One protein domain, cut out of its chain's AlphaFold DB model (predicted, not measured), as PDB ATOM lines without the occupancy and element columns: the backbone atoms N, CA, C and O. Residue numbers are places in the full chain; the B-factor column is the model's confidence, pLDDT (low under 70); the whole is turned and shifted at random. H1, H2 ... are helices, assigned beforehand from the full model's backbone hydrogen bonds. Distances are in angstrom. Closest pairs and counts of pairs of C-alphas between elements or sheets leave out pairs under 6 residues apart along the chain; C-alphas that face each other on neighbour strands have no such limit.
ATOM      1  N   ALA A   4     -31.001 -48.195  10.307       66.06
ATOM      2  CA  ALA A   4     -30.357 -48.825  11.460       66.06
ATOM      3  C   ALA A   4     -28.853 -49.102  11.241       66.06
ATOM      4  O   ALA A   4     -28.103 -49.245  12.201       66.06
ATOM      5  N   HIS A   5     -28.400 -49.208   9.988       74.56
ATOM      6  CA  HIS A   5     -27.003 -49.504   9.638       74.56
ATOM      7  C   HIS A   5     -26.235 -48.265   9.143       74.56
ATOM      8  O   HIS A   5     -25.020 -48.323   8.972       74.56
ATOM      9  N   ALA A   6     -26.927 -47.152   8.885       75.94
ATOM     10  CA  ALA A   6     -26.331 -45.937   8.350       75.94
ATOM     11  C   ALA A   6     -25.553 -45.185   9.440       75.94
ATOM     12  O   ALA A   6     -26.063 -44.958  10.537       75.94
ATOM     13  N   ARG A   7     -24.314 -44.796   9.119       67.81
ATOM     14  CA  ARG A   7     -23.368 -44.163  10.058       67.81
ATOM     15  C   ARG A   7     -23.764 -42.738  10.452       67.81
ATOM     16  O   ARG A   7     -23.304 -42.255  11.478       67.81
ATOM     17  N   ASP A   8     -24.586 -42.089   9.636       74.81
ATOM     18  CA  ASP A   8     -25.104 -40.728   9.794       74.81
ATOM     19  C   ASP A   8     -26.532 -40.681  10.365       74.81
ATOM     20  O   ASP A   8     -27.066 -39.595  10.571       74.81
ATOM     21  N   LYS A   9     -27.151 -41.842  10.623       80.44
ATOM     22  CA  LYS A   9     -28.484 -41.949  11.235       80.44
ATOM     23  C   LYS A   9     -28.462 -42.844  12.473       80.44
ATOM     24  O   LYS A   9     -27.817 -42.516  13.463       80.44
ATOM     25  N   GLY A  10     -29.161 -43.981  12.434       78.25
ATOM     26  CA  GLY A  10     -29.346 -44.842  13.599       78.25
ATOM     27  C   GLY A  10     -28.053 -45.492  14.093       78.25
ATOM     28  O   GLY A  10     -27.919 -45.726  15.291       78.25
ATOM     29  N   ASN A  11     -27.111 -45.787  13.186       89.00
ATOM     30  CA  ASN A  11     -25.797 -46.384  13.461       89.00
ATOM     31  C   ASN A  11     -25.814 -47.506  14.524       89.00
ATOM     32  O   ASN A  11     -24.880 -47.665  15.310       89.00
ATOM     33  N   CYS A  12     -26.889 -48.294  14.574       92.38
ATOM     34  CA  CYS A  12     -27.163 -49.204  15.680       92.38
ATOM     35  C   CYS A  12     -26.146 -50.357  15.701       92.38
ATOM     36  O   CYS A  12     -25.777 -50.840  16.770       92.38
ATOM     37  N   LEU A  13     -25.620 -50.734  14.525       91.19
ATOM     38  CA  LEU A  13     -24.548 -51.726  14.391       91.19
ATOM     39  C   LEU A  13     -23.247 -51.321  15.078       91.19
ATOM     40  O   LEU A  13     -22.468 -52.201  15.418       91.19
ATOM     41  N   ALA A  14     -23.000 -50.032  15.326       91.94
ATOM     42  CA  ALA A  14     -21.797 -49.614  16.044       91.94
ATOM     43  C   ALA A  14     -21.752 -50.154  17.483       91.94
ATOM     44  O   ALA A  14     -20.670 -50.283  18.057       91.94
ATOM     45  N   CYS A  15     -22.912 -50.487  18.057       95.00
ATOM     46  CA  CYS A  15     -23.026 -51.003  19.418       95.00
ATOM     47  C   CYS A  15     -23.644 -52.402  19.492       95.00
ATOM     48  O   CYS A  15     -23.295 -53.132  20.415       95.00
ATOM     49  N   HIS A  16     -24.536 -52.761  18.567       96.12
ATOM     50  CA  HIS A  16     -25.360 -53.963  18.654       96.12
ATOM     51  C   HIS A  16     -25.071 -54.968  17.544       96.12
ATOM     52  O   HIS A  16     -24.832 -54.608  16.388       96.12
ATOM     53  N   VAL A  17     -25.243 -56.244  17.879       94.44
ATOM     54  CA  VAL A  17     -25.451 -57.308  16.896       94.44
ATOM     55  C   VAL A  17     -26.893 -57.235  16.396       94.44
ATOM     56  O   VAL A  17     -27.827 -57.120  17.186       94.44
ATOM     57  N   MET A  18     -27.086 -57.267  15.076       91.12
ATOM     58  CA  MET A  18     -28.408 -57.231  14.447       91.12
ATOM     59  C   MET A  18     -28.460 -58.136  13.213       91.12
ATOM     60  O   MET A  18     -27.462 -58.323  12.514       91.12
ATOM     61  N   LYS A  19     -29.650 -58.665  12.913       86.25
ATOM     62  CA  LYS A  19     -29.884 -59.609  11.810       86.25
ATOM     63  C   LYS A  19     -29.561 -58.983  10.445       86.25
ATOM     64  O   LYS A  19     -30.195 -58.027  10.024       86.25
ATOM     65  N   GLY A  20     -28.594 -59.539   9.718       82.19
ATOM     66  CA  GLY A  20     -28.202 -59.029   8.394       82.19
ATOM     67  C   GLY A  20     -27.300 -57.788   8.422       82.19
ATOM     68  O   GLY A  20     -27.107 -57.151   7.386       82.19
ATOM     69  N   GLY A  21     -26.754 -57.427   9.585       80.31
ATOM     70  CA  GLY A  21     -25.638 -56.490   9.689       80.31
ATOM     71  C   GLY A  21     -24.286 -57.192   9.578       80.31
ATOM     72  O   GLY A  21     -24.150 -58.355   9.947       80.31
ATOM     73  N   THR A  22     -23.274 -56.478   9.092       80.56
ATOM     74  CA  THR A  22     -21.878 -56.937   9.077       80.56
ATOM     75  C   THR A  22     -21.040 -56.050   9.995       80.56
ATOM     76  O   THR A  22     -21.326 -54.865  10.135       80.56
ATOM     77  N   GLN A  23     -20.014 -56.627  10.634       84.31
ATOM     78  CA  GLN A  23     -19.133 -55.936  11.594       84.31
ATOM     79  C   GLN A  23     -19.878 -55.259  12.769       84.31
ATOM     80  O   GLN A  23     -19.733 -54.053  12.972       84.31
ATOM     81  N   PRO A  24     -20.692 -56.007  13.538       91.44
ATOM     82  CA  PRO A  24     -21.400 -55.441  14.677       91.44
ATOM     83  C   PRO A  24     -20.454 -55.098  15.835       91.44
ATOM     84  O   PRO A  24     -19.433 -55.756  16.051       91.44
ATOM     85  N   GLY A  25     -20.835 -54.091  16.613       89.94
ATOM     86  CA  GLY A  25     -20.257 -53.803  17.916       89.94
ATOM     87  C   GLY A  25     -20.775 -54.747  19.004       89.94
ATOM     88  O   GLY A  25     -21.719 -55.508  18.806       89.94
ATOM     89  N   SER A  26     -20.150 -54.661  20.177       92.19
ATOM     90  CA  SER A  26     -20.448 -55.504  21.344       92.19
ATOM     91  C   SER A  26     -20.757 -54.712  22.619       92.19
ATOM     92  O   SER A  26     -20.814 -55.283  23.704       92.19
ATOM     93  N   ARG A  27     -20.922 -53.384  22.520       93.12
ATOM     94  CA  ARG A  27     -21.208 -52.536  23.692       93.12
ATOM     95  C   ARG A  27     -22.656 -52.638  24.164       93.12
ATOM     96  O   ARG A  27     -22.914 -52.460  25.349       93.12
ATOM     97  N   GLY A  28     -23.587 -52.852  23.241       93.12
ATOM     98  CA  GLY A  28     -24.998 -53.067  23.531       93.12
ATOM     99  C   GLY A  28     -25.365 -54.555  23.493       93.12
ATOM    100  O   GLY A  28     -24.577 -55.374  23.022       93.12
ATOM    101  N   PRO A  29     -26.570 -54.922  23.960       94.19
ATOM    102  CA  PRO A  29     -27.087 -56.283  23.843       94.19
ATOM    103  C   PRO A  29     -27.228 -56.738  22.386       94.19
ATOM    104  O   PRO A  29     -27.394 -55.923  21.476       94.19
ATOM    105  N   ASP A  30     -27.230 -58.053  22.184       94.81
ATOM    106  CA  ASP A  30     -27.571 -58.668  20.905       94.81
ATOM    107  C   ASP A  30     -29.071 -58.497  20.607       94.81
ATOM    108  O   ASP A  30     -29.927 -58.854  21.419       94.81
ATOM    109  N   LEU A  31     -29.388 -57.926  19.444       95.56
ATOM    110  CA  LEU A  31     -30.748 -57.662  18.968       95.56
ATOM    111  C   LEU A  31     -31.132 -58.547  17.765       95.56
ATOM    112  O   LEU A  31     -32.196 -58.358  17.167       95.56
ATOM    113  N   SER A  32     -30.285 -59.509  17.382       93.69
ATOM    114  CA  SER A  32     -30.516 -60.425  16.253       93.69
ATOM    115  C   SER A  32     -31.791 -61.260  16.393       93.69
ATOM    116  O   SER A  32     -32.384 -61.611  15.373       93.69
ATOM    117  N   HIS A  33     -32.234 -61.487  17.634       94.62
ATOM    118  CA  HIS A  33     -33.463 -62.195  17.993       94.62
ATOM    119  C   HIS A  33     -34.429 -61.335  18.833       94.62
ATOM    120  O   HIS A  33     -35.172 -61.851  19.671       94.62
ATOM    121  N   TYR A  34     -34.394 -60.007  18.675       95.75
ATOM    122  CA  TYR A  34     -35.193 -59.088  19.495       95.75
ATOM    123  C   TYR A  34     -36.700 -59.380  19.427       95.75
ATOM    124  O   TYR A  34     -37.376 -59.342  20.462       95.75
ATOM    125  N   GLY A  35     -37.220 -59.740  18.250       94.69
ATOM    126  CA  GLY A  35     -38.633 -60.089  18.061       94.69
ATOM    127  C   GLY A  35     -39.096 -61.293  18.895       94.69
ATOM    128  O   GLY A  35     -40.287 -61.445  19.162       94.69
ATOM    129  N   SER A  36     -38.162 -62.123  19.368       95.81
ATOM    130  CA  SER A  36     -38.434 -63.268  20.246       95.81
ATOM    131  C   SER A  36     -38.505 -62.893  21.732       95.81
ATOM    132  O   SER A  36     -38.830 -63.737  22.562       95.81
ATOM    133  N   THR A  37     -38.235 -61.633  22.096       93.69
ATOM    134  CA  THR A  37     -38.265 -61.184  23.499       93.69
ATOM    135  C   THR A  37     -39.672 -60.955  24.059       93.69
ATOM    136  O   THR A  37     -39.813 -60.755  25.264       93.69
ATOM    137  N   GLY A  38     -40.705 -60.956  23.209       93.25
ATOM    138  CA  GLY A  38     -42.104 -60.750  23.608       93.25
ATOM    139  C   GLY A  38     -42.484 -59.302  23.946       93.25
ATOM    140  O   GLY A  38     -43.607 -59.060  24.382       93.25
ATOM    141  N   ARG A  39     -41.577 -58.337  23.747       95.06
ATOM    142  CA  ARG A  39     -41.862 -56.904  23.931       95.06
ATOM    143  C   ARG A  39     -42.790 -56.396  22.835       95.06
ATOM    144  O   ARG A  39     -42.597 -56.733  21.672       95.06
ATOM    145  N   GLY A  40     -43.768 -55.570  23.198       96.94
ATOM    146  CA  GLY A  40     -44.699 -54.968  22.239       96.94
ATOM    147  C   GLY A  40     -44.145 -53.707  21.570       96.94
ATOM    148  O   GLY A  40     -43.253 -53.048  22.104       96.94
ATOM    149  N   ASP A  41     -44.731 -53.324  20.435       97.19
ATOM    150  CA  ASP A  41     -44.281 -52.197  19.605       97.19
ATOM    151  C   ASP A  41     -44.158 -50.877  20.374       97.19
ATOM    152  O   ASP A  41     -43.172 -50.165  20.212       97.19
ATOM    153  N   ALA A  42     -45.118 -50.560  21.250       97.62
ATOM    154  CA  ALA A  42     -45.091 -49.331  22.046       97.62
ATOM    155  C   ALA A  42     -43.921 -49.302  23.045       97.62
ATOM    156  O   ALA A  42     -43.287 -48.265  23.241       97.62
ATOM    157  N   GLU A  43     -43.601 -50.449  23.651       97.44
ATOM    158  CA  GLU A  43     -42.456 -50.568  24.554       97.44
ATOM    159  C   GLU A  43     -41.140 -50.438  23.779       97.44
ATOM    160  O   GLU A  43     -40.234 -49.715  24.201       97.44
ATOM    161  N   THR A  44     -41.035 -51.110  22.632       97.62
ATOM    162  CA  THR A  44     -39.864 -51.013  21.756       97.62
ATOM    163  C   THR A  44     -39.681 -49.592  21.238       97.62
ATOM    164  O   THR A  44     -38.561 -49.090  21.252       97.62
ATOM    165  N   TYR A  45     -40.764 -48.910  20.859       98.19
ATOM    166  CA  TYR A  45     -40.722 -47.513  20.439       98.19
ATOM    167  C   TYR A  45     -40.172 -46.618  21.547       98.19
ATOM    168  O   TYR A  45     -39.251 -45.853  21.294       98.19
ATOM    169  N   ALA A  46     -40.655 -46.755  22.786       98.00
ATOM    170  CA  ALA A  46     -40.153 -45.966  23.911       98.00
ATOM    171  C   ALA A  46     -38.649 -46.194  24.169       98.00
ATOM    172  O   ALA A  46     -37.923 -45.239  24.437       98.00
ATOM    173  N   ILE A  47     -38.170 -47.439  24.034       97.00
ATOM    174  CA  ILE A  47     -36.739 -47.772  24.145       97.00
ATOM    175  C   ILE A  47     -35.917 -47.072  23.058       97.00
ATOM    176  O   ILE A  47     -34.889 -46.472  23.365       97.00
ATOM    177  N   VAL A  48     -36.342 -47.168  21.794       96.75
ATOM    178  CA  VAL A  48     -35.610 -46.566  20.668       96.75
ATOM    179  C   VAL A  48     -35.692 -45.038  20.725       96.75
ATOM    180  O   VAL A  48     -34.712 -44.368  20.412       96.75
ATOM    181  N   TYR A  49     -36.822 -44.485  21.168       98.12
ATOM    182  CA  TYR A  49     -37.037 -43.047  21.298       98.12
ATOM    183  C   TYR A  49     -36.087 -42.423  22.328       98.12
ATOM    184  O   TYR A  49     -35.356 -41.486  21.997       98.12
ATOM    185  N   ASP A  50     -36.078 -42.942  23.561       98.06
ATOM    186  CA  ASP A  50     -35.176 -42.480  24.618       98.06
ATOM    187  C   ASP A  50     -35.001 -43.533  25.725       98.06
ATOM    188  O   ASP A  50     -35.784 -43.634  26.673       98.06
ATOM    189  N   MET A  51     -33.912 -44.300  25.644       97.19
ATOM    190  CA  MET A  51     -33.612 -45.335  26.633       97.19
ATOM    191  C   MET A  51     -33.247 -44.767  28.017       97.19
ATOM    192  O   MET A  51     -33.302 -45.503  29.008       97.19
ATOM    193  N   ARG A  52     -32.947 -43.463  28.138       97.38
ATOM    194  CA  ARG A  52     -32.648 -42.833  29.438       97.38
ATOM    195  C   ARG A  52     -33.846 -42.852  30.378       97.38
ATOM    196  O   ARG A  52     -33.664 -42.891  31.589       97.38
ATOM    197  N   ALA A  53     -35.065 -42.918  29.835       95.25
ATOM    198  CA  ALA A  53     -36.279 -43.099  30.628       95.25
ATOM    199  C   ALA A  53     -36.299 -44.429  31.411       95.25
ATOM    200  O   ALA A  53     -37.036 -44.554  32.387       95.25
ATOM    201  N   ARG A  54     -35.503 -45.428  30.997       94.31
ATOM    202  CA  ARG A  54     -35.379 -46.733  31.674       94.31
ATOM    203  C   ARG A  54     -34.015 -46.917  32.340       94.31
ATOM    204  O   ARG A  54     -33.947 -47.487  33.422       94.31
ATOM    205  N   ILE A  55     -32.942 -46.466  31.688       95.81
ATOM    206  CA  ILE A  55     -31.558 -46.541  32.176       95.81
ATOM    207  C   ILE A  55     -30.924 -45.152  32.001       95.81
ATOM    208  O   ILE A  55     -30.395 -44.879  30.922       95.81
ATOM    209  N   PRO A  56     -30.969 -44.274  33.023       95.00
ATOM    210  CA  PRO A  56     -30.547 -42.873  32.905       95.00
ATOM    211  C   PRO A  56     -29.138 -42.664  32.333       95.00
ATOM    212  O   PRO A  56     -28.947 -41.772  31.510       95.00
ATOM    213  N   ASP A  57     -28.187 -43.533  32.687       94.56
ATOM    214  CA  ASP A  57     -26.773 -43.426  32.295       94.56
ATOM    215  C   ASP A  57     -26.407 -44.265  31.054       94.56
ATOM    216  O   ASP A  57     -25.244 -44.605  30.824       94.56
ATOM    217  N   THR A  58     -27.398 -44.656  30.248       96.31
ATOM    218  CA  THR A  58     -27.152 -45.414  29.015       96.31
ATOM    219  C   THR A  58     -26.322 -44.621  28.005       96.31
ATOM    220  O   THR A  58     -26.518 -43.424  27.799       96.31
ATOM    221  N   LEU A  59     -25.431 -45.323  27.300       95.12
ATOM    222  CA  LEU A  59     -24.699 -44.778  26.154       95.12
ATOM    223  C   LEU A  59     -25.534 -44.768  24.865       95.12
ATOM    224  O   LEU A  59     -25.082 -44.247  23.847       95.12
ATOM    225  N   MET A  60     -26.720 -45.384  24.879       96.44
ATOM    226  CA  MET A  60     -27.626 -45.367  23.737       96.44
ATOM    227  C   MET A  60     -28.111 -43.929  23.494       96.44
ATOM    228  O   MET A  60     -28.688 -43.334  24.407       96.44
ATOM    229  N   PRO A  61     -27.899 -43.358  22.293       95.25
ATOM    230  CA  PRO A  61     -28.353 -42.006  21.995       95.25
ATOM    231  C   PRO A  61     -29.876 -41.879  22.149       95.25
ATOM    232  O   PRO A  61     -30.603 -42.791  21.747       95.25
ATOM    233  N   PRO A  62     -30.387 -40.758  22.680       96.25
ATOM    234  CA  PRO A  62     -31.822 -40.517  22.762       96.25
ATOM    235  C   PRO A  62     -32.344 -40.041  21.396       96.25
ATOM    236  O   PRO A  62     -32.469 -38.840  21.143       96.25
ATOM    237  N   PHE A  63     -32.570 -40.990  20.482       97.25
ATOM    238  CA  PHE A  63     -32.811 -40.727  19.059       97.25
ATOM    239  C   PHE A  63     -34.002 -39.805  18.794       97.25
ATOM    240  O   PHE A  63     -33.886 -38.900  17.968       97.25
ATOM    241  N   GLY A  64     -35.117 -40.012  19.496       96.56
ATOM    242  CA  GLY A  64     -36.320 -39.198  19.339       96.56
ATOM    243  C   GLY A  64     -36.194 -37.833  20.007       96.56
ATOM    244  O   GLY A  64     -36.457 -36.813  19.375       96.56
ATOM    245  N   THR A  65     -35.713 -37.794  21.254       97.19
ATOM    246  CA  THR A  65     -35.527 -36.540  22.011       97.19
ATOM    247  C   THR A  65     -34.578 -35.572  21.308       97.19
ATOM    248  O   THR A  65     -34.818 -34.367  21.299       97.19
ATOM    249  N   ASN A  66     -33.513 -36.090  20.689       96.06
ATOM    250  CA  ASN A  66     -32.543 -35.278  19.954       96.06
ATOM    251  C   ASN A  66     -32.894 -35.111  18.464       96.06
ATOM    252  O   ASN A  66     -32.076 -34.569  17.722       96.06
ATOM    253  N   ALA A  67     -34.065 -35.587  18.020       95.38
ATOM    254  CA  ALA A  67     -34.515 -35.546  16.625       95.38
ATOM    255  C   ALA A  67     -33.488 -36.111  15.617       95.38
ATOM    256  O   ALA A  67     -33.365 -35.623  14.494       95.38
ATOM    257  N   ILE A  68     -32.736 -37.141  16.020       94.38
ATOM    258  CA  ILE A  68     -31.788 -37.858  15.149       94.38
ATOM    259  C   ILE A  68     -32.556 -38.693  14.118       94.38
ATOM    260  O   ILE A  68     -32.116 -38.834  12.979       94.38
ATOM    261  N   LEU A  69     -33.693 -39.250  14.542       95.19
ATOM    262  CA  LEU A  69     -34.649 -39.973  13.710       95.19
ATOM    263  C   LEU A  69     -36.018 -39.306  13.854       95.19
ATOM    264  O   LEU A  69     -36.393 -38.901  14.958       95.19
ATOM    265  N   ASP A  70     -36.765 -39.215  12.757       95.56
ATOM    266  CA  ASP A  70     -38.169 -38.797  12.807       95.56
ATOM    267  C   ASP A  70     -39.105 -39.946  13.251       95.56
ATOM    268  O   ASP A  70     -38.679 -41.091  13.430       95.56
ATOM    269  N   ASP A  71     -40.392 -39.645  13.473       95.81
ATOM    270  CA  ASP A  71     -41.385 -40.629  13.950       95.81
ATOM    271  C   ASP A  71     -41.522 -41.837  13.006       95.81
ATOM    272  O   ASP A  71     -41.623 -42.974  13.475       95.81
ATOM    273  N   GLN A  72     -41.456 -41.623  11.690       96.00
ATOM    274  CA  GLN A  72     -41.547 -42.714  10.723       96.00
ATOM    275  C   GLN A  72     -40.283 -43.578  10.761       96.00
ATOM    276  O   GLN A  72     -40.375 -44.804  10.796       96.00
ATOM    277  N   GLU A  73     -39.103 -42.965  10.829       96.00
ATOM    278  CA  GLU A  73     -37.835 -43.692  10.926       96.00
ATOM    279  C   GLU A  73     -37.730 -44.513  12.216       96.00
ATOM    280  O   GLU A  73     -37.233 -45.643  12.203       96.00
ATOM    281  N   LEU A  74     -38.234 -43.981  13.331       97.25
ATOM    282  CA  LEU A  74     -38.329 -44.712  14.593       97.25
ATOM    283  C   LEU A  74     -39.250 -45.930  14.457       97.25
ATOM    284  O   LEU A  74     -38.870 -47.031  14.867       97.25
ATOM    285  N   ARG A  75     -40.430 -45.769  13.845       97.25
ATOM    286  CA  ARG A  75     -41.359 -46.883  13.583       97.25
ATOM    287  C   ARG A  75     -40.747 -47.940  12.673       97.25
ATOM    288  O   ARG A  75     -40.913 -49.129  12.942       97.25
ATOM    289  N   ASP A  76     -39.998 -47.532  11.657       96.38
ATOM    290  CA  ASP A  76     -39.303 -48.451  10.757       96.38
ATOM    291  C   ASP A  76     -38.251 -49.281  11.513       96.38
ATOM    292  O   ASP A  76     -38.146 -50.497  11.312       96.38
ATOM    293  N   VAL A  77     -37.493 -48.659  12.428       95.88
ATOM    294  CA  VAL A  77     -36.550 -49.373  13.308       95.88
ATOM    295  C   VAL A  77     -37.287 -50.347  14.230       95.88
ATOM    296  O   VAL A  77     -36.855 -51.493  14.359       95.88
ATOM    297  N   VAL A  78     -38.408 -49.936  14.830       96.81
ATOM    298  CA  VAL A  78     -39.240 -50.814  15.673       96.81
ATOM    299  C   VAL A  78     -39.727 -52.023  14.878       96.81
ATOM    300  O   VAL A  78     -39.517 -53.154  15.312       96.81
ATOM    301  N   ALA A  79     -40.299 -51.812  13.692       96.12
ATOM    302  CA  ALA A  79     -40.782 -52.888  12.831       96.12
ATOM    303  C   ALA A  79     -39.656 -53.862  12.453       96.12
ATOM    304  O   ALA A  79     -39.837 -55.081  12.474       96.12
ATOM    305  N   TYR A  80     -38.464 -53.335  12.164       94.75
ATOM    306  CA  TYR A  80     -37.285 -54.147  11.888       94.75
ATOM    307  C   TYR A  80     -36.860 -55.013  13.086       94.75
ATOM    308  O   TYR A  80     -36.575 -56.197  12.902       94.75
ATOM    309  N   LEU A  81     -36.847 -54.454  14.301       95.19
ATOM    310  CA  LEU A  81     -36.538 -55.199  15.527       95.19
ATOM    311  C   LEU A  81     -37.605 -56.258  15.837       95.19
ATOM    312  O   LEU A  81     -37.279 -57.363  16.254       95.19
ATOM    313  N   GLN A  82     -38.879 -55.962  15.598       95.69
ATOM    314  CA  GLN A  82     -39.975 -56.908  15.827       95.69
ATOM    315  C   GLN A  82     -39.973 -58.074  14.825       95.69
ATOM    316  O   GLN A  82     -40.356 -59.201  15.155       95.69
ATOM    317  N   ALA A  83     -39.486 -57.829  13.607       94.00
ATOM    318  CA  ALA A  83     -39.323 -58.845  12.573       94.00
ATOM    319  C   ALA A  83     -38.099 -59.761  12.786       94.00
ATOM    320  O   ALA A  83     -37.973 -60.777  12.093       94.00
ATOM    321  N   SER A  84     -37.191 -59.449  13.722       89.88
ATOM    322  CA  SER A  84     -36.000 -60.263  14.002       89.88
ATOM    323  C   SER A  84     -36.316 -61.468  14.900       89.88
ATOM    324  O   SER A  84     -35.830 -61.592  16.018       89.88
TER     325      SER A  84
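What this domain is: This is residues 4 to 84 of the 85 residues of the protein "Sulfur oxidation c-type cytochrome SoxX" of Burkholderiales bacterium (UniProt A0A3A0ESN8). Little regular structure: a compact, rounded body in which two crossed helices, H2 and H3, make one side, and long loops, residues 4 to 33 and 50 to 70, make much of the rest. The short H1 packs on the last residues of H3. The 81 printed residues hold three named helices, H1, H2, H3 in order, and no named strand; the class is all helix, with 25 residues in named elements. The radius of gyration of the C-alphas is 11.6 A, the spans 27 by 27 by 25 A.

How they stand to each other: H1, residues 34 to 37, touches residues 81 to 82 alone of H3, residues 71 to 82; the closest C-alphas, of Gly 35 and Gln 82, are 4.1 A apart. H2, residues 41 to 49, is apart from H1. H2 touches H3 at a steep tilt of 61 degrees, opposite ways; the closest C-alphas, of Tyr 45 and Val 78, are 6.0 A apart. In H2 and H3 every O i to N i+4 pair is within hydrogen-bond range; H1 is too short for one.

Where its parts are: H1 begins at C-alpha 34 (-35.193, -59.088, 19.495) and is 5.5 A long. H2 measures 11.8 A. H3, 16.4 A, ends at C-alpha 82 (-39.975, -56.908, 15.827).

The domain as a whole: The printed part has no cut. The link H2 to H3 is long. Residues 4 and 7 have pLDDT under 70.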